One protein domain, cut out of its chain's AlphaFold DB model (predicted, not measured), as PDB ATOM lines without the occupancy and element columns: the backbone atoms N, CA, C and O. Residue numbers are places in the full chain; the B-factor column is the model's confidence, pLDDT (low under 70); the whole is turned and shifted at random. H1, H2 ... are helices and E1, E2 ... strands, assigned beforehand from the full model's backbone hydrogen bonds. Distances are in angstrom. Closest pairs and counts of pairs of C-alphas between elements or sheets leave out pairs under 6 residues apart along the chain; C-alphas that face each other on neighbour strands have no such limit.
ATOM      1  N   VAL A  25      -4.804  49.725  12.007       90.50
ATOM      2  CA  VAL A  25      -6.086  49.213  11.512       90.50
ATOM      3  C   VAL A  25      -7.201  49.560  12.479       90.50
ATOM      4  O   VAL A  25      -6.980  49.672  13.677       90.50
ATOM      5  N   LYS A  26      -8.417  49.718  11.964       94.44
ATOM      6  CA  LYS A  26      -9.594  49.912  12.805       94.44
ATOM      7  C   LYS A  26      -9.931  48.630  13.561       94.44
ATOM      8  O   LYS A  26      -9.867  47.543  12.979       94.44
ATOM      9  N   LEU A  27     -10.292  48.770  14.831       95.69
ATOM     10  CA  LEU A  27     -10.927  47.693  15.586       95.69
ATOM     11  C   LEU A  27     -12.316  47.390  15.015       95.69
ATOM     12  O   LEU A  27     -13.000  48.283  14.507       95.69
ATOM     13  N   GLY A  28     -12.730  46.133  15.115       95.06
ATOM     14  CA  GLY A  28     -14.057  45.664  14.758       95.06
ATOM     15  C   GLY A  28     -15.165  46.226  15.661       95.06
ATOM     16  O   GLY A  28     -14.921  47.067  16.528       95.06
ATOM     17  N   PRO A  29     -16.415  45.774  15.467       95.31
ATOM     18  CA  PRO A  29     -17.576  46.317  16.173       95.31
ATOM     19  C   PRO A  29     -17.613  45.971  17.669       95.31
ATOM     20  O   PRO A  29     -18.290  46.649  18.437       95.31
ATOM     21  N   SER A  30     -16.903  44.925  18.094       93.88
ATOM     22  CA  SER A  30     -16.962  44.394  19.458       93.88
ATOM     23  C   SER A  30     -15.580  43.939  19.949       93.88
ATOM     24  O   SER A  30     -15.369  42.734  20.127       93.88
ATOM     25  N   PRO A  31     -14.612  44.860  20.142       96.62
ATOM     26  CA  PRO A  31     -13.321  44.491  20.707       96.62
ATOM     27  C   PRO A  31     -13.503  43.986  22.141       96.62
ATOM     28  O   PRO A  31     -14.357  44.469  22.889       96.62
ATOM     29  N   VAL A  32     -12.678  43.024  22.542       96.94
ATOM     30  CA  VAL A  32     -12.662  42.535  23.919       96.94
ATOM     31  C   VAL A  32     -12.044  43.595  24.808       96.94
ATOM     32  O   VAL A  32     -10.953  44.096  24.530       96.94
ATOM     33  N   LEU A  33     -12.746  43.911  25.892       97.31
ATOM     34  CA  LEU A  33     -12.303  44.885  26.871       97.31
ATOM     35  C   LEU A  33     -11.806  44.200  28.143       97.31
ATOM     36  O   LEU A  33     -12.326  43.166  28.563       97.31
ATOM     37  N   GLY A  34     -10.832  44.825  28.784       96.31
ATOM     38  CA  GLY A  34     -10.455  44.541  30.160       96.31
ATOM     39  C   GLY A  34      -9.640  45.687  30.735       96.31
ATOM     40  O   GLY A  34      -9.428  46.705  30.073       96.31
ATOM     41  N   GLY A  35      -9.179  45.552  31.973       95.12
ATOM     42  CA  GLY A  35      -8.494  46.659  32.619       95.12
ATOM     43  C   GLY A  35      -8.408  46.540  34.127       95.12
ATOM     44  O   GLY A  35      -8.482  45.457  34.701       95.12
ATOM     45  N   GLY A  36      -8.247  47.686  34.774       95.19
ATOM     46  CA  GLY A  36      -8.346  47.789  36.219       95.19
ATOM     47  C   GLY A  36      -8.396  49.228  36.703       95.19
ATOM     48  O   GLY A  36      -8.278  50.180  35.929       95.19
ATOM     49  N   GLU A  37      -8.581  49.371  38.008       94.06
ATOM     50  CA  GLU A  37      -8.792  50.648  38.680       94.06
ATOM     51  C   GLU A  37      -7.684  50.921  39.692       94.06
ATOM     52  O   GLU A  37      -7.189  50.003  40.362       94.06
ATOM     53  N   TYR A  38      -7.348  52.197  39.863       92.44
ATOM     54  CA  TYR A  38      -6.467  52.647  40.933       92.44
ATOM     55  C   TYR A  38      -7.262  52.872  42.224       92.44
ATOM     56  O   TYR A  38      -8.400  53.344  42.211       92.44
ATOM     57  N   SER A  39      -6.649  52.601  43.378       89.69
ATOM     58  CA  SER A  39      -7.250  52.869  44.693       89.69
ATOM     59  C   SER A  39      -7.539  54.354  44.930       89.69
ATOM     60  O   SER A  39      -8.378  54.682  45.760       89.69
ATOM     61  N   THR A  40      -6.878  55.240  44.184       85.56
ATOM     62  CA  THR A  40      -7.079  56.694  44.213       85.56
ATOM     63  C   THR A  40      -8.141  57.199  43.224       85.56
ATOM     64  O   THR A  40      -8.310  58.409  43.094       85.56
ATOM     65  N   GLY A  41      -8.846  56.306  42.521       86.56
ATOM     66  CA  GLY A  41      -9.830  56.650  41.488       86.56
ATOM     67  C   GLY A  41      -9.262  56.640  40.065       86.56
ATOM     68  O   GLY A  41      -8.045  56.705  39.874       86.56
ATOM     69  N   GLY A  42     -10.166  56.549  39.084       90.00
ATOM     70  CA  GLY A  42      -9.854  56.301  37.673       90.00
ATOM     71  C   GLY A  42      -9.235  54.923  37.401       90.00
ATOM     72  O   GLY A  42      -9.015  54.112  38.308       90.00
ATOM     73  N   GLY A  43      -8.957  54.641  36.132       93.56
ATOM     74  CA  GLY A  43      -8.469  53.339  35.700       93.56
ATOM     75  C   GLY A  43      -7.872  53.320  34.299       93.56
ATOM     76  O   GLY A  43      -7.728  54.347  33.633       93.56
ATOM     77  N   VAL A  44      -7.504  52.111  33.883       95.88
ATOM     78  CA  VAL A  44      -6.915  51.805  32.576       95.88
ATOM     79  C   VAL A  44      -7.781  50.770  31.882       95.88
ATOM     80  O   VAL A  44      -7.984  49.689  32.435       95.88
ATOM     81  N   THR A  45      -8.246  51.081  30.675       97.62
ATOM     82  CA  THR A  45      -8.958  50.145  29.796       97.62
ATOM     83  C   THR A  45      -8.023  49.695  28.685       97.62
ATOM     84  O   THR A  45      -7.291  50.503  28.125       97.62
ATOM     85  N   VAL A  46      -8.081  48.420  28.331       97.81
ATOM     86  CA  VAL A  46      -7.449  47.835  27.150       97.81
ATOM     87  C   VAL A  46      -8.555  47.284  26.265       97.81
ATOM     88  O   VAL A  46      -9.418  46.558  26.753       97.81
ATOM     89  N   ALA A  47      -8.517  47.620  24.979       98.19
ATOM     90  CA  ALA A  47      -9.422  47.094  23.967       98.19
ATOM     91  C   ALA A  47      -8.606  46.344  22.916       98.19
ATOM     92  O   ALA A  47      -7.711  46.926  22.303       98.19
ATOM     93  N   VAL A  48      -8.890  45.057  22.726       97.62
ATOM     94  CA  VAL A  48      -8.119  44.185  21.834       97.62
ATOM     95  C   VAL A  48      -9.009  43.286  20.994       97.62
ATOM     96  O   VAL A  48     -10.116  42.920  21.382       97.62
ATOM     97  N   GLU A  49      -8.480  42.862  19.857       96.31
ATOM     98  CA  GLU A  49      -9.064  41.810  19.041       96.31
ATOM     99  C   GLU A  49      -7.982  40.986  18.344       96.31
ATOM    100  O   GLU A  49      -6.853  41.441  18.129       96.31
ATOM    101  N   LEU A  50      -8.352  39.763  17.970       96.12
ATOM    102  CA  LEU A  50      -7.515  38.899  17.154       96.12
ATOM    103  C   LEU A  50      -7.978  38.898  15.705       96.12
ATOM    104  O   LEU A  50      -9.167  38.988  15.409       96.12
ATOM    105  N   ARG A  51      -7.024  38.713  14.800       93.12
ATOM    106  CA  ARG A  51      -7.286  38.558  13.371       93.12
ATOM    107  C   ARG A  51      -6.282  37.632  12.717       93.12
ATOM    108  O   ARG A  51      -5.140  37.514  13.165       93.12
ATOM    109  N   ASN A  52      -6.696  37.016  11.618       94.12
ATOM    110  CA  ASN A  52      -5.772  36.308  10.750       94.12
ATOM    111  C   ASN A  52      -4.924  37.333   9.987       94.12
ATOM    112  O   ASN A  52      -5.450  38.127   9.209       94.12
ATOM    113  N   TRP A  53      -3.615  37.304  10.209       91.56
ATOM    114  CA  TRP A  53      -2.649  38.114   9.489       91.56
ATOM    115  C   TRP A  53      -1.709  37.202   8.707       91.56
ATOM    116  O   TRP A  53      -0.676  36.767   9.215       91.56
ATOM    117  N   ALA A  54      -2.078  36.923   7.453       91.31
ATOM    118  CA  ALA A  54      -1.309  36.071   6.544       91.31
ATOM    119  C   ALA A  54      -0.961  34.695   7.157       91.31
ATOM    120  O   ALA A  54       0.188  34.262   7.143       91.31
ATOM    121  N   GLY A  55      -1.952  34.030   7.756       94.50
ATOM    122  CA  GLY A  55      -1.801  32.723   8.401       94.50
ATOM    123  C   GLY A  55      -1.267  32.779   9.834       94.50
ATOM    124  O   GLY A  55      -1.234  31.753  10.506       94.50
ATOM    125  N   LYS A  56      -0.890  33.958  10.341       95.94
ATOM    126  CA  LYS A  56      -0.456  34.168  11.730       95.94
ATOM    127  C   LYS A  56      -1.539  34.833  12.566       95.94
ATOM    128  O   LYS A  56      -2.418  35.520  12.048       95.94
ATOM    129  N   THR A  57      -1.469  34.657  13.881       96.62
ATOM    130  CA  THR A  57      -2.310  35.418  14.809       96.62
ATOM    131  C   THR A  57      -1.819  36.861  14.895       96.62
ATOM    132  O   THR A  57      -0.742  37.132  15.420       96.62
ATOM    133  N   GLY A  58      -2.613  37.795  14.380       95.44
ATOM    134  CA  GLY A  58      -2.457  39.222  14.630       95.44
ATOM    135  C   GLY A  58      -3.245  39.632  15.871       95.44
ATOM    136  O   GLY A  58      -4.403  39.243  16.014       95.44
ATOM    137  N   LEU A  59      -2.626  40.421  16.744       96.31
ATOM    138  CA  LEU A  59      -3.259  41.045  17.901       96.31
ATOM    139  C   LEU A  59      -3.267  42.555  17.682       96.31
ATOM    140  O   LEU A  59      -2.205  43.172  17.592       96.31
ATOM    141  N   CYS A  60      -4.458  43.133  17.586       95.75
ATOM    142  CA  CYS A  60      -4.645  44.568  17.416       95.75
ATOM    143  C   CYS A  60      -5.322  45.141  18.642       95.75
ATOM    144  O   CYS A  60      -6.202  44.501  19.220       95.75
ATOM    145  N   GLY A  61      -4.935  46.346  19.035       97.00
ATOM    146  CA  GLY A  61      -5.584  46.983  20.161       97.00
ATOM    147  C   GLY A  61      -5.083  48.371  20.478       97.00
ATOM    148  O   GLY A  61      -4.127  48.884  19.897       97.00
ATOM    149  N   VAL A  62      -5.750  48.936  21.469       97.56
ATOM    150  CA  VAL A  62      -5.437  50.220  22.078       97.56
ATOM    151  C   VAL A  62      -5.584  50.100  23.584       97.56
ATOM    152  O   VAL A  62      -6.181  49.154  24.109       97.56
ATOM    153  N   TRP A  63      -5.079  51.095  24.292       97.50
ATOM    154  CA  TRP A  63      -5.394  51.291  25.693       97.50
ATOM    155  C   TRP A  63      -5.767  52.744  25.957       97.50
ATOM    156  O   TRP A  63      -5.401  53.647  25.212       97.50
ATOM    157  N   ALA A  64      -6.512  52.970  27.027       96.19
ATOM    158  CA  ALA A  64      -6.937  54.288  27.453       96.19
ATOM    159  C   ALA A  64      -6.768  54.433  28.957       96.19
ATOM    160  O   ALA A  64      -6.810  53.462  29.716       96.19
ATOM    161  N   GLU A  65      -6.613  55.675  29.386       94.56
ATOM    162  CA  GLU A  65      -6.431  56.050  30.778       94.56
ATOM    163  C   GLU A  65      -7.468  57.102  31.143       94.56
ATOM    164  O   GLU A  65      -7.662  58.044  30.376       94.56
ATOM    165  N   SER A  66      -8.131  56.962  32.295       92.19
ATOM    166  CA  SER A  66      -9.128  57.941  32.735       92.19
ATOM    167  C   SER A  66      -8.609  59.375  32.645       92.19
ATOM    168  O   SER A  66      -7.536  59.695  33.149       92.19
ATOM    169  N   GLU A  67      -9.425  60.279  32.099       84.81
ATOM    170  CA  GLU A  67      -9.086  61.711  32.022       84.81
ATOM    171  C   GLU A  67      -8.815  62.316  33.409       84.81
ATOM    172  O   GLU A  67      -8.017  63.248  33.586       84.81
ATOM    173  N   ARG A  68      -9.502  61.764  34.413       75.38
ATOM    174  CA  ARG A  68      -9.460  62.206  35.800       75.38
ATOM    175  C   ARG A  68      -8.737  61.196  36.679       75.38
ATOM    176  O   ARG A  68      -9.347  60.420  37.410       75.38
ATOM    177  N   LEU A  69      -7.418  61.258  36.599       80.25
ATOM    178  CA  LEU A  69      -6.507  60.596  37.519       80.25
ATOM    179  C   LEU A  69      -5.861  61.593  38.471       80.25
ATOM    180  O   LEU A  69      -5.715  62.775  38.155       80.25
ATOM    181  N   THR A  70      -5.427  61.096  39.628       75.81
ATOM    182  CA  THR A  70      -4.549  61.870  40.506       75.81
ATOM    183  C   THR A  70      -3.204  62.113  39.816       75.81
ATOM    184  O   THR A  70      -2.764  61.316  38.984       75.81
ATOM    185  N   ALA A  71      -2.518  63.198  40.188       76.81
ATOM    186  CA  ALA A  71      -1.220  63.552  39.608       76.81
ATOM    187  C   ALA A  71      -0.158  62.439  39.746       76.81
ATOM    188  O   ALA A  71       0.762  62.374  38.940       76.81
ATOM    189  N   TYR A  72      -0.300  61.548  40.735       74.50
ATOM    190  CA  TYR A  72       0.629  60.441  40.976       74.50
ATOM    191  C   TYR A  72       0.565  59.348  39.907       74.50
ATOM    192  O   TYR A  72       1.596  58.791  39.536       74.50
ATOM    193  N   VAL A  73      -0.635  59.028  39.419       83.06
ATOM    194  CA  VAL A  73      -0.844  57.908  38.485       83.06
ATOM    195  C   VAL A  73      -1.109  58.354  37.055       83.06
ATOM    196  O   VAL A  73      -1.000  57.536  36.149       83.06
ATOM    197  N   ARG A  74      -1.403  59.637  36.826       83.69
ATOM    198  CA  ARG A  74      -1.563  60.185  35.476       83.69
ATOM    199  C   ARG A  74      -0.310  59.912  34.631       83.69
ATOM    200  O   ARG A  74       0.809  60.153  35.086       83.69
ATOM    201  N   HIS A  75      -0.501  59.434  33.400       83.69
ATOM    202  CA  HIS A  75       0.573  59.043  32.479       83.69
ATOM    203  C   HIS A  75       1.437  57.875  32.984       83.69
ATOM    204  O   HIS A  75       2.561  57.689  32.515       83.69
ATOM    205  N   LYS A  76       0.944  57.085  33.951       85.88
ATOM    206  CA  LYS A  76       1.629  55.885  34.467       85.88
ATOM    207  C   LYS A  76       0.939  54.585  34.066       85.88
ATOM    208  O   LYS A  76       1.386  53.523  34.496       85.88
ATOM    209  N   GLY A  77      -0.085  54.621  33.209       89.56
ATOM    210  CA  GLY A  77      -0.729  53.409  32.685       89.56
ATOM    211  C   GLY A  77       0.249  52.389  32.080       89.56
ATOM    212  O   GLY A  77       0.125  51.188  32.314       89.56
ATOM    213  N   ASN A  78       1.319  52.845  31.428       93.00
ATOM    214  CA  ASN A  78       2.388  51.984  30.907       93.00
ATOM    215  C   ASN A  78       3.126  51.163  31.993       93.00
ATOM    216  O   ASN A  78       3.750  50.140  31.703       93.00
ATOM    217  N   VAL A  79       3.096  51.602  33.257       93.25
ATOM    218  CA  VAL A  79       3.682  50.862  34.382       93.25
ATOM    219  C   VAL A  79       2.864  49.612  34.675       93.25
ATOM    220  O   VAL A  79       3.445  48.536  34.830       93.25
ATOM    221  N   VAL A  80       1.534  49.737  34.701       94.75
ATOM    222  CA  VAL A  80       0.648  48.601  34.976       94.75
ATOM    223  C   VAL A  80       0.536  47.671  33.771       94.75
ATOM    224  O   VAL A  80       0.618  46.452  33.938       94.75
ATOM    225  N   LEU A  81       0.476  48.235  32.560       96.50
ATOM    226  CA  LEU A  81       0.416  47.496  31.296       96.50
ATOM    227  C   LEU A  81       1.660  46.646  31.033       96.50
ATOM    228  O   LEU A  81       1.548  45.560  30.463       96.50
ATOM    229  N   ARG A  82       2.832  47.068  31.525       96.56
ATOM    230  CA  ARG A  82       4.072  46.286  31.415       96.56
ATOM    231  C   ARG A  82       3.961  44.884  32.016       96.56
ATOM    232  O   ARG A  82       4.617  43.970  31.528       96.56
ATOM    233  N   LYS A  83       3.146  44.695  33.061       96.31
ATOM    234  CA  LYS A  83       2.902  43.367  33.661       96.31
ATOM    235  C   LYS A  83       1.606  42.712  33.172       96.31
ATOM    236  O   LYS A  83       1.236  41.660  33.683       96.31
ATOM    237  N   GLY A  84       0.898  43.344  32.239       96.94
ATOM    238  CA  GLY A  84      -0.297  42.786  31.624       96.94
ATOM    239  C   GLY A  84       0.031  41.668  30.635       96.94
ATOM    240  O   GLY A  84       1.160  41.537  30.157       96.94
ATOM    241  N   SER A  85      -0.982  40.872  30.317       97.50
ATOM    242  CA  SER A  85      -0.918  39.800  29.324       97.50
ATOM    243  C   SER A  85      -2.252  39.651  28.603       97.50
ATOM    244  O   SER A  85      -3.298  39.959  29.175       97.50
ATOM    245  N   ILE A  86      -2.209  39.148  27.370       97.88
ATOM    246  CA  ILE A  86      -3.397  38.727  26.621       97.88
ATOM    247  C   ILE A  86      -3.393  37.206  26.520       97.88
ATOM    248  O   ILE A  86      -2.373  36.621  26.152       97.88
ATOM    249  N   ALA A  87      -4.522  36.570  26.823       97.44
ATOM    250  CA  ALA A  87      -4.689  35.123  26.757       97.44
ATOM    251  C   ALA A  87      -5.849  34.723  25.838       97.44
ATOM    252  O   ALA A  87      -6.846  35.433  25.744       97.44
ATOM    253  N   LEU A  88      -5.726  33.566  25.189       97.00
ATOM    254  CA  LEU A  88      -6.765  32.925  24.388       97.00
ATOM    255  C   LEU A  88      -7.136  31.584  25.037       97.00
ATOM    256  O   LEU A  88      -6.477  30.560  24.837       97.00
ATOM    257  N   GLY A  89      -8.178  31.580  25.865       93.94
ATOM    258  CA  GLY A  89      -8.465  30.484  26.790       93.94
ATOM    259  C   GLY A  89      -7.333  30.305  27.811       93.94
ATOM    260  O   GLY A  89      -7.048  31.203  28.605       93.94
ATOM    261  N   ASN A  90      -6.663  29.151  27.774       92.12
ATOM    262  CA  ASN A  90      -5.571  28.814  28.702       92.12
ATOM    263  C   ASN A  90      -4.172  29.180  28.173       92.12
ATOM    264  O   ASN A  90      -3.180  28.983  28.865       92.12
ATOM    265  N   GLU A  91      -4.083  29.699  26.950       95.12
ATOM    266  CA  GLU A  91      -2.824  30.017  26.278       95.12
ATOM    267  C   GLU A  91      -2.531  31.515  26.399       95.12
ATOM    268  O   GLU A  91      -3.339  32.333  25.963       95.12
ATOM    269  N   VAL A  92      -1.384  31.895  26.965       97.06
ATOM    270  CA  VAL A  92      -0.942  33.297  26.957       97.06
ATOM    271  C   VAL A  92      -0.326  33.614  25.598       97.06
ATOM    272  O   VAL A  92       0.642  32.982  25.188       97.06
ATOM    273  N   LEU A  93      -0.891  34.601  24.906       96.44
ATOM    274  CA  LEU A  93      -0.446  35.029  23.581       96.44
ATOM    275  C   LEU A  93       0.735  35.995  23.649       96.44
ATOM    276  O   LEU A  93       1.631  35.946  22.811       96.44
ATOM    277  N   THR A  94       0.698  36.919  24.611       96.62
ATOM    278  CA  THR A  94       1.754  37.913  24.811       96.62
ATOM    279  C   THR A  94       1.741  38.461  26.234       96.62
ATOM    280  O   THR A  94       0.706  38.482  26.907       96.62
ATOM    281  N   HIS A  95       2.901  38.949  26.656       96.62
ATOM    282  CA  HIS A  95       3.108  39.726  27.871       96.62
ATOM    283  C   HIS A  95       3.512  41.148  27.495       96.62
ATOM    284  O   HIS A  95       3.947  41.385  26.372       96.62
ATOM    285  N   ASN A  96       3.449  42.063  28.462       95.88
ATOM    286  CA  ASN A  96       3.836  43.460  28.298       95.88
ATOM    287  C   ASN A  96       3.022  44.165  27.202       95.88
ATOM    288  O   ASN A  96       3.354  44.153  26.023       95.88
ATOM    289  N   LEU A  97       1.964  44.848  27.625       96.25
ATOM    290  CA  LEU A  97       0.995  45.465  26.720       96.25
ATOM    291  C   LEU A  97       1.408  46.866  26.243       96.25
ATOM    292  O   LEU A  97       0.604  47.568  25.643       96.25
ATOM    293  N   ASN A  98       2.655  47.285  26.480       95.19
ATOM    294  CA  ASN A  98       3.136  48.622  26.105       95.19
ATOM    295  C   ASN A  98       3.325  48.825  24.595       95.19
ATOM    296  O   ASN A  98       3.628  49.935  24.176       95.19
ATOM    297  N   PHE A  99       3.165  47.778  23.781       92.31
ATOM    298  CA  PHE A  99       3.108  47.918  22.324       92.31
ATOM    299  C   PHE A  99       1.767  48.497  21.841       92.31
ATOM    300  O   PHE A  99       1.657  48.874  20.679       92.31
ATOM    301  N   LEU A 100       0.741  48.523  22.702       94.62
ATOM    302  CA  LEU A 100      -0.558  49.095  22.374       94.62
ATOM    303  C   LEU A 100      -0.479  50.622  22.368       94.62
ATOM    304  O   LEU A 100       0.128  51.240  23.247       94.62
ATOM    305  N   GLU A 101      -1.164  51.231  21.409       92.81
ATOM    306  CA  GLU A 101      -1.253  52.683  21.309       92.81
ATOM    307  C   GLU A 101      -2.227  53.244  22.347       92.81
ATOM    308  O   GLU A 101      -3.276  52.652  22.625       92.81
ATOM    309  N   GLN A 102      -1.869  54.388  22.933       94.88
ATOM    310  CA  GLN A 102      -2.746  55.096  23.858       94.88
ATOM    311  C   GLN A 102      -3.764  55.931  23.076       94.88
ATOM    312  O   GLN A 102      -3.389  56.720  22.212       94.88
ATOM    313  N   VAL A 103      -5.039  55.815  23.435       95.19
ATOM    314  CA  VAL A 103      -6.138  56.635  22.910       95.19
ATOM    315  C   VAL A 103      -6.905  57.311  24.047       95.19
ATOM    316  O   VAL A 103      -6.743  56.980  25.225       95.19
ATOM    317  N   ALA A 104      -7.761  58.273  23.697       93.62
ATOM    318  CA  ALA A 104      -8.679  58.875  24.657       93.62
ATOM    319  C   ALA A 104      -9.708  57.839  25.167       93.62
ATOM    320  O   ALA A 104     -10.140  56.975  24.394       93.62
ATOM    321  N   PRO A 105     -10.141  57.918  26.440       94.25
ATOM    322  CA  PRO A 105     -11.246  57.107  26.944       94.25
ATOM    323  C   PRO A 105     -12.511  57.312  26.120       94.25
ATOM    324  O   PRO A 105     -12.895  58.439  25.821       94.25
ATOM    325  N   SER A 106     -13.193  56.216  25.800       93.62
ATOM    326  CA  SER A 106     -14.419  56.249  25.005       93.62
ATOM    327  C   SER A 106     -15.480  55.314  25.577       93.62
ATOM    328  O   SER A 106     -15.165  54.329  26.249       93.62
ATOM    329  N   GLN A 107     -16.749  55.612  25.283       92.56
ATOM    330  CA  GLN A 107     -17.878  54.702  25.520       92.56
ATOM    331  C   GLN A 107     -17.742  53.411  24.712       92.56
ATOM    332  O   GLN A 107     -18.125  52.348  25.189       92.56
ATOM    333  N   SER A 108     -17.158  53.507  23.516       94.62
ATOM    334  CA  SER A 108     -16.877  52.373  22.644       94.62
ATOM    335  C   SER A 108     -15.536  52.551  21.940       94.62
ATOM    336  O   SER A 108     -15.204  53.645  21.483       94.62
ATOM    337  N   TYR A 109     -14.781  51.461  21.831       96.50
ATOM    338  CA  TYR A 109     -13.536  51.398  21.056       96.50
ATOM    339  C   TYR A 109     -13.747  50.786  19.666       96.50
ATOM    340  O   TYR A 109     -12.781  50.555  18.941       96.50
ATOM    341  N   ALA A 110     -14.998  50.521  19.277       96.31
ATOM    342  CA  ALA A 110     -15.313  50.070  17.931       96.31
ATOM    343  C   ALA A 110     -14.820  51.092  16.896       96.31
ATOM    344  O   ALA A 110     -15.051  52.292  17.032       96.31
ATOM    345  N   GLY A 111     -14.119  50.622  15.863       95.25
ATOM    346  CA  GLY A 111     -13.569  51.481  14.816       95.25
ATOM    347  C   GLY A 111     -12.360  52.329  15.225       95.25
ATOM    348  O   GLY A 111     -11.846  53.060  14.374       95.25
ATOM    349  N   ALA A 112     -11.887  52.243  16.476       94.75
ATOM    350  CA  ALA A 112     -10.716  52.991  16.925       94.75
ATOM    351  C   ALA A 112      -9.469  52.586  16.115       94.75
ATOM    352  O   ALA A 112      -9.303  51.394  15.827       94.75
ATOM    353  N   PRO A 113      -8.598  53.542  15.733       93.25
ATOM    354  CA  PRO A 113      -7.327  53.218  15.100       93.25
ATOM    355  C   PRO A 113      -6.446  52.485  16.114       93.25
ATOM    356  O   PRO A 113      -6.203  52.994  17.204       93.25
ATOM    357  N   ALA A 114      -6.014  51.279  15.763       93.75
ATOM    358  CA  ALA A 114      -5.248  50.405  16.629       93.75
ATOM    359  C   ALA A 114      -3.934  49.987  15.979       93.75
ATOM    360  O   ALA A 114      -3.887  49.624  14.797       93.75
ATOM    361  N   GLY A 115      -2.886  49.958  16.799       91.06
ATOM    362  CA  GLY A 115      -1.648  49.272  16.480       91.06
ATOM    363  C   GLY A 115      -1.869  47.759  16.468       91.06
ATOM    364  O   GLY A 115      -2.604  47.209  17.295       91.06
ATOM    365  N   CYS A 116      -1.226  47.080  15.523       91.50
ATOM    366  CA  CYS A 116      -1.313  45.636  15.365       91.50
ATOM    367  C   CYS A 116       0.071  45.000  15.440       91.50
ATOM    368  O   CYS A 116       0.999  45.425  14.752       91.50
ATOM    369  N   VAL A 117       0.187  43.920  16.210       92.44
ATOM    370  CA  VAL A 117       1.391  43.088  16.262       92.44
ATOM    371  C   VAL A 117       1.099  41.700  15.718       92.44
ATOM    372  O   VAL A 117       0.064  41.095  16.003       92.44
ATOM    373  N   ARG A 118       2.028  41.181  14.919       94.50
ATOM    374  CA  ARG A 118       1.981  39.802  14.435       94.50
ATOM    375  C   ARG A 118       2.684  38.902  15.442       94.50
ATOM    376  O   ARG A 118       3.877  39.062  15.684       94.50
ATOM    377  N   LEU A 119       1.953  37.948  16.001       94.44
ATOM    378  CA  LEU A 119       2.504  36.946  16.906       94.44
ATOM    379  C   LEU A 119       3.180  35.822  16.107       94.44
ATOM    380  O   LEU A 119       2.882  35.601  14.931       94.44
ATOM    381  N   SER A 120       4.089  35.087  16.747       92.50
ATOM    382  CA  SER A 120       4.767  33.932  16.133       92.50
ATOM    383  C   SER A 120       3.814  32.759  15.858       92.50
ATOM    384  O   SER A 120       4.018  31.992  14.910       92.50
ATOM    385  N   ARG A 121       2.760  32.653  16.674       93.88
ATOM    386  CA  ARG A 121       1.718  31.627  16.636       93.88
ATOM    387  C   ARG A 121       0.916  31.655  15.330       93.88
ATOM    388  O   ARG A 121       0.451  32.711  14.894       93.88
ATOM    389  N   ASP A 122       0.698  30.478  14.748       96.75
ATOM    390  CA  ASP A 122      -0.192  30.305  13.596       96.75
ATOM    391  C   ASP A 122      -1.654  30.568  13.956       96.75
ATOM    392  O   ASP A 122      -2.124  30.224  15.042       96.75
ATOM    393  N   TRP A 123      -2.388  31.158  13.020       96.69
ATOM    394  CA  TRP A 123      -3.837  31.258  13.101       96.69
ATOM    395  C   TRP A 123      -4.473  29.881  12.911       96.69
ATOM    396  O   TRP A 123      -4.147  29.166  11.964       96.69
ATOM    397  N   ARG A 124      -5.418  29.517  13.778       95.25
ATOM    398  CA  ARG A 124      -6.165  28.259  13.691       95.25
ATOM    399  C   ARG A 124      -7.637  28.533  13.430       95.25
ATOM    400  O   ARG A 124      -8.204  29.525  13.895       95.25
ATOM    401  N   ALA A 125      -8.277  27.619  12.705       91.69
ATOM    402  CA  ALA A 125      -9.726  27.634  12.562       91.69
ATOM    403  C   ALA A 125     -10.383  27.635  13.955       91.69
ATOM    404  O   ALA A 125      -9.991  26.874  14.836       91.69
ATOM    405  N   GLY A 126     -11.351  28.528  14.160       90.81
ATOM    406  CA  GLY A 126     -12.038  28.691  15.443       90.81
ATOM    407  C   GLY A 126     -11.358  29.621  16.455       90.81
ATOM    408  O   GLY A 126     -11.991  29.934  17.458       90.81
ATOM    409  N   ASP A 127     -10.144  30.136  16.207       93.38
ATOM    410  CA  ASP A 127      -9.504  31.088  17.135       93.38
ATOM    411  C   ASP A 127     -10.341  32.357  17.357       93.38
ATOM    412  O   ASP A 127     -10.366  32.874  18.469       93.38
ATOM    413  N   ALA A 128     -11.090  32.805  16.344       89.12
ATOM    414  CA  ALA A 128     -12.021  33.931  16.460       89.12
ATOM    415  C   ALA A 128     -13.160  33.695  17.471       89.12
ATOM    416  O   ALA A 128     -13.707  34.653  18.005       89.12
ATOM    417  N   ASN A 129     -13.500  32.432  17.749       91.25
ATOM    418  CA  ASN A 129     -14.576  32.055  18.669       91.25
ATOM    419  C   ASN A 129     -14.050  31.681  20.061       91.25
ATOM    420  O   ASN A 129     -14.832  31.414  20.974       91.25
ATOM    421  N   ARG A 130     -12.726  31.608  20.239       95.00
ATOM    422  CA  ARG A 130     -12.123  31.315  21.539       95.00
ATOM    423  C   ARG A 130     -12.176  32.560  22.417       95.00
ATOM    424  O   ARG A 130     -12.035  33.687  21.953       95.00
ATOM    425  N   ARG A 131     -12.327  32.339  23.723       95.50
ATOM    426  CA  ARG A 131     -12.371  33.417  24.713       95.50
ATOM    427  C   ARG A 131     -11.024  34.137  24.782       95.50
ATOM    428  O   ARG A 131     -10.058  33.593  25.315       95.50
ATOM    429  N   LEU A 132     -10.976  35.347  24.241       97.12
ATOM    430  CA  LEU A 132      -9.865  36.274  24.414       97.12
ATOM    431  C   LEU A 132     -10.030  37.001  25.753       97.12
ATOM    432  O   LEU A 132     -11.134  37.402  26.113       97.12
ATOM    433  N   GLU A 133      -8.942  37.165  26.496       96.69
ATOM    434  CA  GLU A 133      -8.946  37.811  27.804       96.69
ATOM    435  C   GLU A 133      -7.759  38.759  27.944       96.69
ATOM    436  O   GLU A 133      -6.611  38.389  27.688       96.69
ATOM    437  N   VAL A 134      -8.036  39.970  28.424       97.38
ATOM    438  CA  VAL A 134      -7.014  40.883  28.935       97.38
ATOM    439  C   VAL A 134      -6.830  40.588  30.417       97.38
ATOM    440  O   VAL A 134      -7.790  40.625  31.180       97.38
ATOM    441  N   ARG A 135      -5.594  40.335  30.847       96.12
ATOM    442  CA  ARG A 135      -5.266  40.094  32.255       96.12
ATOM    443  C   ARG A 135      -4.211  41.092  32.708       96.12
ATOM    444  O   ARG A 135      -3.088  41.068  32.206       96.12
ATOM    445  N   ILE A 136      -4.551  41.947  33.670       96.00
ATOM    446  CA  ILE A 136      -3.600  42.856  34.318       96.00
ATOM    447  C   ILE A 136      -3.571  42.512  35.812       96.00
ATOM    448  O   ILE A 136      -4.579  42.690  36.496       96.00
ATOM    449  N   PRO A 137      -2.449  41.990  36.341       95.62
ATOM    450  CA  PRO A 137      -2.387  41.554  37.730       95.62
ATOM    451  C   PRO A 137      -2.528  42.740  38.688       95.62
ATOM    452  O   PRO A 137      -2.240  43.882  38.328       95.62
ATOM    453  N   ARG A 138      -2.914  42.457  39.938       96.44
ATOM    454  CA  ARG A 138      -2.881  43.443  41.028       96.44
ATOM    455  C   ARG A 138      -1.451  43.941  41.248       96.44
ATOM    456  O   ARG A 138      -0.510  43.148  41.235       96.44
ATOM    457  N   GLN A 139      -1.290  45.242  41.481       94.94
ATOM    458  CA  GLN A 139       0.020  45.863  41.703       94.94
ATOM    459  C   GLN A 139      -0.052  46.921  42.798       94.94
ATOM    460  O   GLN A 139      -1.043  47.643  42.898       94.94
ATOM    461  N   GLU A 140       1.020  47.043  43.574       92.94
ATOM    462  CA  GLU A 140       1.268  48.204  44.427       92.94
ATOM    463  C   GLU A 140       2.256  49.135  43.721       92.94
ATOM    464  O   GLU A 140       3.315  48.709  43.255       92.94
ATOM    465  N   LEU A 141       1.879  50.403  43.611       89.38
ATOM    466  CA  LEU A 141       2.696  51.486  43.088       89.38
ATOM    467  C   LEU A 141       3.145  52.337  44.274       89.38
ATOM    468  O   LEU A 141       2.311  52.849  45.024       89.38
ATOM    469  N   HIS A 142       4.456  52.460  44.449       87.44
ATOM    470  CA  HIS A 142       5.066  53.276  45.493       87.44
ATOM    471  C   HIS A 142       5.608  54.561  44.879       87.44
ATOM    472  O   HIS A 142       6.381  54.519  43.922       87.44
ATOM    473  N   PHE A 143       5.181  55.691  45.431       80.81
ATOM    474  CA  PHE A 143       5.631  57.015  45.027       80.81
ATOM    475  C   PHE A 143       6.335  57.671  46.204       80.81
ATOM    476  O   PHE A 143       5.690  58.099  47.162       80.81
ATOM    477  N   ASP A 144       7.660  57.733  46.134       75.75
ATOM    478  CA  ASP A 144       8.467  58.364  47.170       75.75
ATOM    479  C   ASP A 144       8.357  59.887  47.088       75.75
ATOM    480  O   ASP A 144       8.346  60.487  46.012       75.75
ATOM    481  N   ARG A 145       8.306  60.533  48.253       62.88
ATOM    482  CA  ARG A 145       8.459  61.982  48.372       62.88
ATOM    483  C   ARG A 145       9.948  62.245  48.596       62.88
ATOM    484  O   ARG A 145      10.483  61.738  49.576       62.88
ATOM    485  N   ASN A 146      10.602  62.957  47.669       57.06
ATOM    486  CA  ASN A 146      12.028  63.338  47.680       57.06
ATOM    487  C   ASN A 146      12.790  62.973  48.974       57.06
ATOM    488  O   ASN A 146      12.771  63.717  49.954       57.06
ATOM    489  N   GLY A 147      13.468  61.821  48.967       52.84
ATOM    490  CA  GLY A 147      14.537  61.493  49.917       52.84
ATOM    491  C   GLY A 147      14.148  61.116  51.352       52.84
ATOM    492  O   GLY A 147      15.036  60.725  52.105       52.84
ATOM    493  N   THR A 148      12.878  61.175  51.766       48.25
ATOM    494  CA  THR A 148      12.490  60.796  53.141       48.25
ATOM    495  C   THR A 148      11.961  59.363  53.198       48.25
ATOM    496  O   THR A 148      10.859  59.062  52.737       48.25
ATOM    497  N   LYS A 149      12.752  58.458  53.796       49.66
ATOM    498  CA  LYS A 149      12.320  57.090  54.122       49.66
ATOM    499  C   LYS A 149      11.100  57.160  55.052       49.66
ATOM    500  O   LYS A 149      11.238  57.551  56.204       49.66
ATOM    501  N   GLY A 150       9.923  56.782  54.546       51.41
ATOM    502  CA  GLY A 150       8.712  56.578  55.357       51.41
ATOM    503  C   GLY A 150       7.478  57.415  55.000       51.41
ATOM    504  O   GLY A 150       6.450  57.229  55.637       51.41
ATOM    505  N   GLY A 151       7.536  58.297  53.990       58.19
ATOM    506  CA  GLY A 151       6.432  59.219  53.652       58.19
ATOM    507  C   GLY A 151       5.794  59.053  52.264       58.19
ATOM    508  O   GLY A 151       5.135  59.982  51.793       58.19
ATOM    509  N   GLY A 152       6.032  57.935  51.570       69.00
ATOM    510  CA  GLY A 152       5.568  57.721  50.193       69.00
ATOM    511  C   GLY A 152       4.080  57.360  50.076       69.00
ATOM    512  O   GLY A 152       3.511  56.714  50.955       69.00
ATOM    513  N   LEU A 153       3.445  57.743  48.965       81.19
ATOM    514  CA  LEU A 153       2.074  57.336  48.649       81.19
ATOM    515  C   LEU A 153       2.076  55.911  48.084       81.19
ATOM    516  O   LEU A 153       2.775  55.622  47.110       81.19
ATOM    517  N   ARG A 154       1.237  55.038  48.650       88.06
ATOM    518  CA  ARG A 154       0.945  53.711  48.097       88.06
ATOM    519  C   ARG A 154      -0.376  53.741  47.339       88.06
ATOM    520  O   ARG A 154      -1.418  54.050  47.913       88.06
ATOM    521  N   VAL A 155      -0.339  53.379  46.059       89.81
ATOM    522  CA  VAL A 155      -1.532  53.223  45.219       89.81
ATOM    523  C   VAL A 155      -1.646  51.776  44.769       89.81
ATOM    524  O   VAL A 155      -0.692  51.207  44.251       89.81
ATOM    525  N   THR A 156      -2.818  51.172  44.935       93.19
ATOM    526  CA  THR A 156      -3.075  49.808  44.461       93.19
ATOM    527  C   THR A 156      -3.822  49.855  43.138       93.19
ATOM    528  O   THR A 156      -4.875  50.481  43.054       93.19
ATOM    529  N   PHE A 157      -3.323  49.146  42.130       94.56
ATOM    530  CA  PHE A 157      -4.054  48.845  40.904       94.56
ATOM    531  C   PHE A 157      -4.664  47.447  40.998       94.56
ATOM    532  O   PHE A 157      -3.988  46.504  41.420       94.56
ATOM    533  N   ARG A 158      -5.933  47.290  40.615       95.25
ATOM    534  CA  ARG A 158      -6.609  45.986  40.596       95.25
ATOM    535  C   ARG A 158      -7.728  45.940  39.570       95.25
ATOM    536  O   ARG A 158      -8.479  46.900  39.429       95.25
ATOM    537  N   ASP A 159      -7.883  44.784  38.945       93.00
ATOM    538  CA  ASP A 159      -9.112  44.444  38.240       93.00
ATOM    539  C   ASP A 159     -10.262  44.275  39.256       93.00
ATOM    540  O   ASP A 159     -10.091  43.658  40.315       93.00
ATOM    541  N   LYS A 160     -11.413  44.884  38.963       88.44
ATOM    542  CA  LYS A 160     -12.657  44.777  39.745       88.44
ATOM    543  C   LYS A 160     -13.805  44.147  38.941       88.44
ATOM    544  O   LYS A 160     -14.944  44.197  39.390       88.44
ATOM    545  N   GLY A 161     -13.529  43.602  37.756       84.69
ATOM    546  CA  GLY A 161     -14.536  43.075  36.832       84.69
ATOM    547  C   GLY A 161     -15.255  44.151  36.012       84.69
ATOM    548  O   GLY A 161     -16.222  43.853  35.319       84.69
ATOM    549  N   ASN A 162     -14.798  45.401  36.083       85.50
ATOM    550  CA  ASN A 162     -15.302  46.493  35.260       85.50
ATOM    551  C   ASN A 162     -14.612  46.444  33.886       85.50
ATOM    552  O   ASN A 162     -13.389  46.578  33.840       85.50
ATOM    553  N   PRO A 163     -15.348  46.267  32.775       83.19
ATOM    554  CA  PRO A 163     -14.731  46.102  31.463       83.19
ATOM    555  C   PRO A 163     -14.153  47.405  30.890       83.19
ATOM    556  O   PRO A 163     -13.240  47.336  30.077       83.19
ATOM    557  N   ASN A 164     -14.641  48.591  31.292       91.69
ATOM    558  CA  ASN A 164     -14.160  49.880  30.766       91.69
ATOM    559  C   ASN A 164     -13.838  50.905  31.874       91.69
ATOM    560  O   ASN A 164     -14.438  51.984  31.924       91.69
ATOM    561  N   PRO A 165     -12.882  50.596  32.764       90.19
ATOM    562  CA  PRO A 165     -12.578  51.417  33.931       90.19
ATOM    563  C   PRO A 165     -12.008  52.798  33.575       90.19
ATOM    564  O   PRO A 165     -12.220  53.752  34.317       90.19
ATOM    565  N   ALA A 166     -11.360  52.968  32.414       89.06
ATOM    566  CA  ALA A 166     -10.913  54.286  31.960       89.06
ATOM    567  C   ALA A 166     -12.074  55.294  31.873       89.06
ATOM    568  O   ALA A 166     -11.887  56.468  32.189       89.06
ATOM    569  N   LEU A 167     -13.277  54.847  31.503       88.19
ATOM    570  CA  LEU A 167     -14.454  55.711  31.445       88.19
ATOM    571  C   LEU A 167     -15.264  55.711  32.750       88.19
ATOM    572  O   LEU A 167     -15.779  56.753  33.154       88.19
ATOM    573  N   THR A 168     -15.421  54.547  33.383       83.00
ATOM    574  CA  THR A 168     -16.430  54.339  34.437       83.00
ATOM    575  C   THR A 168     -15.874  54.390  35.855       83.00
ATOM    576  O   THR A 168     -16.637  54.641  36.790       83.00
ATOM    577  N   SER A 169     -14.569  54.192  36.054       75.25
ATOM    578  CA  SER A 169     -13.968  54.308  37.379       75.25
ATOM    579  C   SER A 169     -13.980  55.777  37.789       75.25
ATOM    580  O   SER A 169     -13.240  56.604  37.257       75.25
ATOM    581  N   GLY A 170     -14.880  56.110  38.716       59.69
ATOM    582  CA  GLY A 170     -15.106  57.473  39.173       59.69
ATOM    583  C   GLY A 170     -13.812  58.191  39.564       59.69
ATOM    584  O   GLY A 170     -12.888  57.616  40.145       59.69
ATOM    585  N   SER A 171     -13.767  59.482  39.250       54.19
ATOM    586  CA  SER A 171     -12.752  60.387  39.779       54.19
ATOM    587  C   SER A 171     -13.048  60.660  41.245       54.19
ATOM    588  O   SER A 171     -14.109  61.202  41.554       54.19
TER     589      SER A 171
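AT A GLANCE: This is residues 25 to 171 of the 188 residues of an uncharacterized protein of Roseovarius indicus (UniProt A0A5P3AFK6). The model is a small, elongated barrel of strands, loosely closed: the meander E1 E2 E3 with E7 makes one wall, the small sheet E5 E4 E8 makes the other, and E8 comes near E1 while a wider gap lies between E5 and E7. The hairpin of E9 and E10 makes one far end of the long axis, H2 sits over the sheet near Gly 43, H1 sits beside the strands, and the short stretch 25 to 26 pairs with E7. The printed part has 147 residues, with ten named strands and two short named helices in the order E1 E2 E3 H1 E4 E5 E6 E7 E8 E9 E10 H2. The class is mostly strand; one sheet is branched, with seven strands and mixed pairing, and the other has the order E5 E4 E8, antiparallel. The whole is compact, with a radius of gyration of the C-alphas of 16.1 A, and it spans 56 by 28 by 23 A, only just elongated.

HOW THE PARTS SIT: Begin in the branched, strongly twisted sheet with E3, residues 56 to 65, which has three neighbours. On one side of it lies E2, residues 43 to 53, antiparallel at 162 degrees, with N 49 and O 60 at 2.9 A. On the other side lie E6, residues 101 to 103, parallel with N 103 and O 63 at 2.8 A, and E7, residues 113 to 122, antiparallel with N 59 and O 117 at 2.9 A. E7 bends by 64 degrees at residue 119. E1, residues 32 to 38, forms a hairpin with E2, and N 34 and O 46 are 3.0 A apart; E1, E2 and E3 are a meander, each strand the antiparallel neighbour of the one before. On the other side of E1 lies E10, residues 153 to 158, antiparallel with N 37 and O 158 at 2.9 A. E9, residues 139 to 143, forms a hairpin with E10, with N 141 and O 155 at 2.8 A. In the second sheet look at its inner strand E4, residues 85 to 88, between the edge strands E5, residues 91 to 95, and E8, residues 132 to 135; N 93 and O 86 are 2.8 A apart, and N 87 and O 133 are 2.9 A apart. The closest C-alphas of E1 and E8, Gly 34 and Val 134, are 5.2 A apart, and those of E5 and E7, Leu 93 and Leu 119, are 7.5 A apart. H2, residues 165 to 168, is on the branched sheet at a height of 6.5 A, only just over E2, on which 3 of its 4 C-alphas fall. H1, residues 77 to 81, is on the same sheet over none of its strands, at a height of 4.0 A, only just above the sheet's level. The O i to N i+4 pair of H1 is within hydrogen-bond range, and H2 is too short for such a pair.

IN THESE COORDINATES: Find C-alpha 32 at (-12.662, 42.535, 23.919), where E1 begins and runs 20.7 A. E2 then runs 30.9 A from C-alpha 43 at (-8.469, 53.339, 35.700), and E3 comes back over 29.6 A. E7 spans 24.0 A and E10 16.4 A; E4, E5, E6, E8 and E9 are shorter, and H1 spans 6.2 A. H2 ends at C-alpha 168, at (-16.430, 54.339, 34.437).

THE WHOLE: The two C-alphas farthest apart, those of Ala 125 and Thr 148, are 56.9 A from each other. The printed part has no cut, and the link from E3 to H1, with 11 residues, is long. Look for low pLDDT, under 70, at residues 145 to 152 and 170 to 171; the mean of the printed part is 90.0.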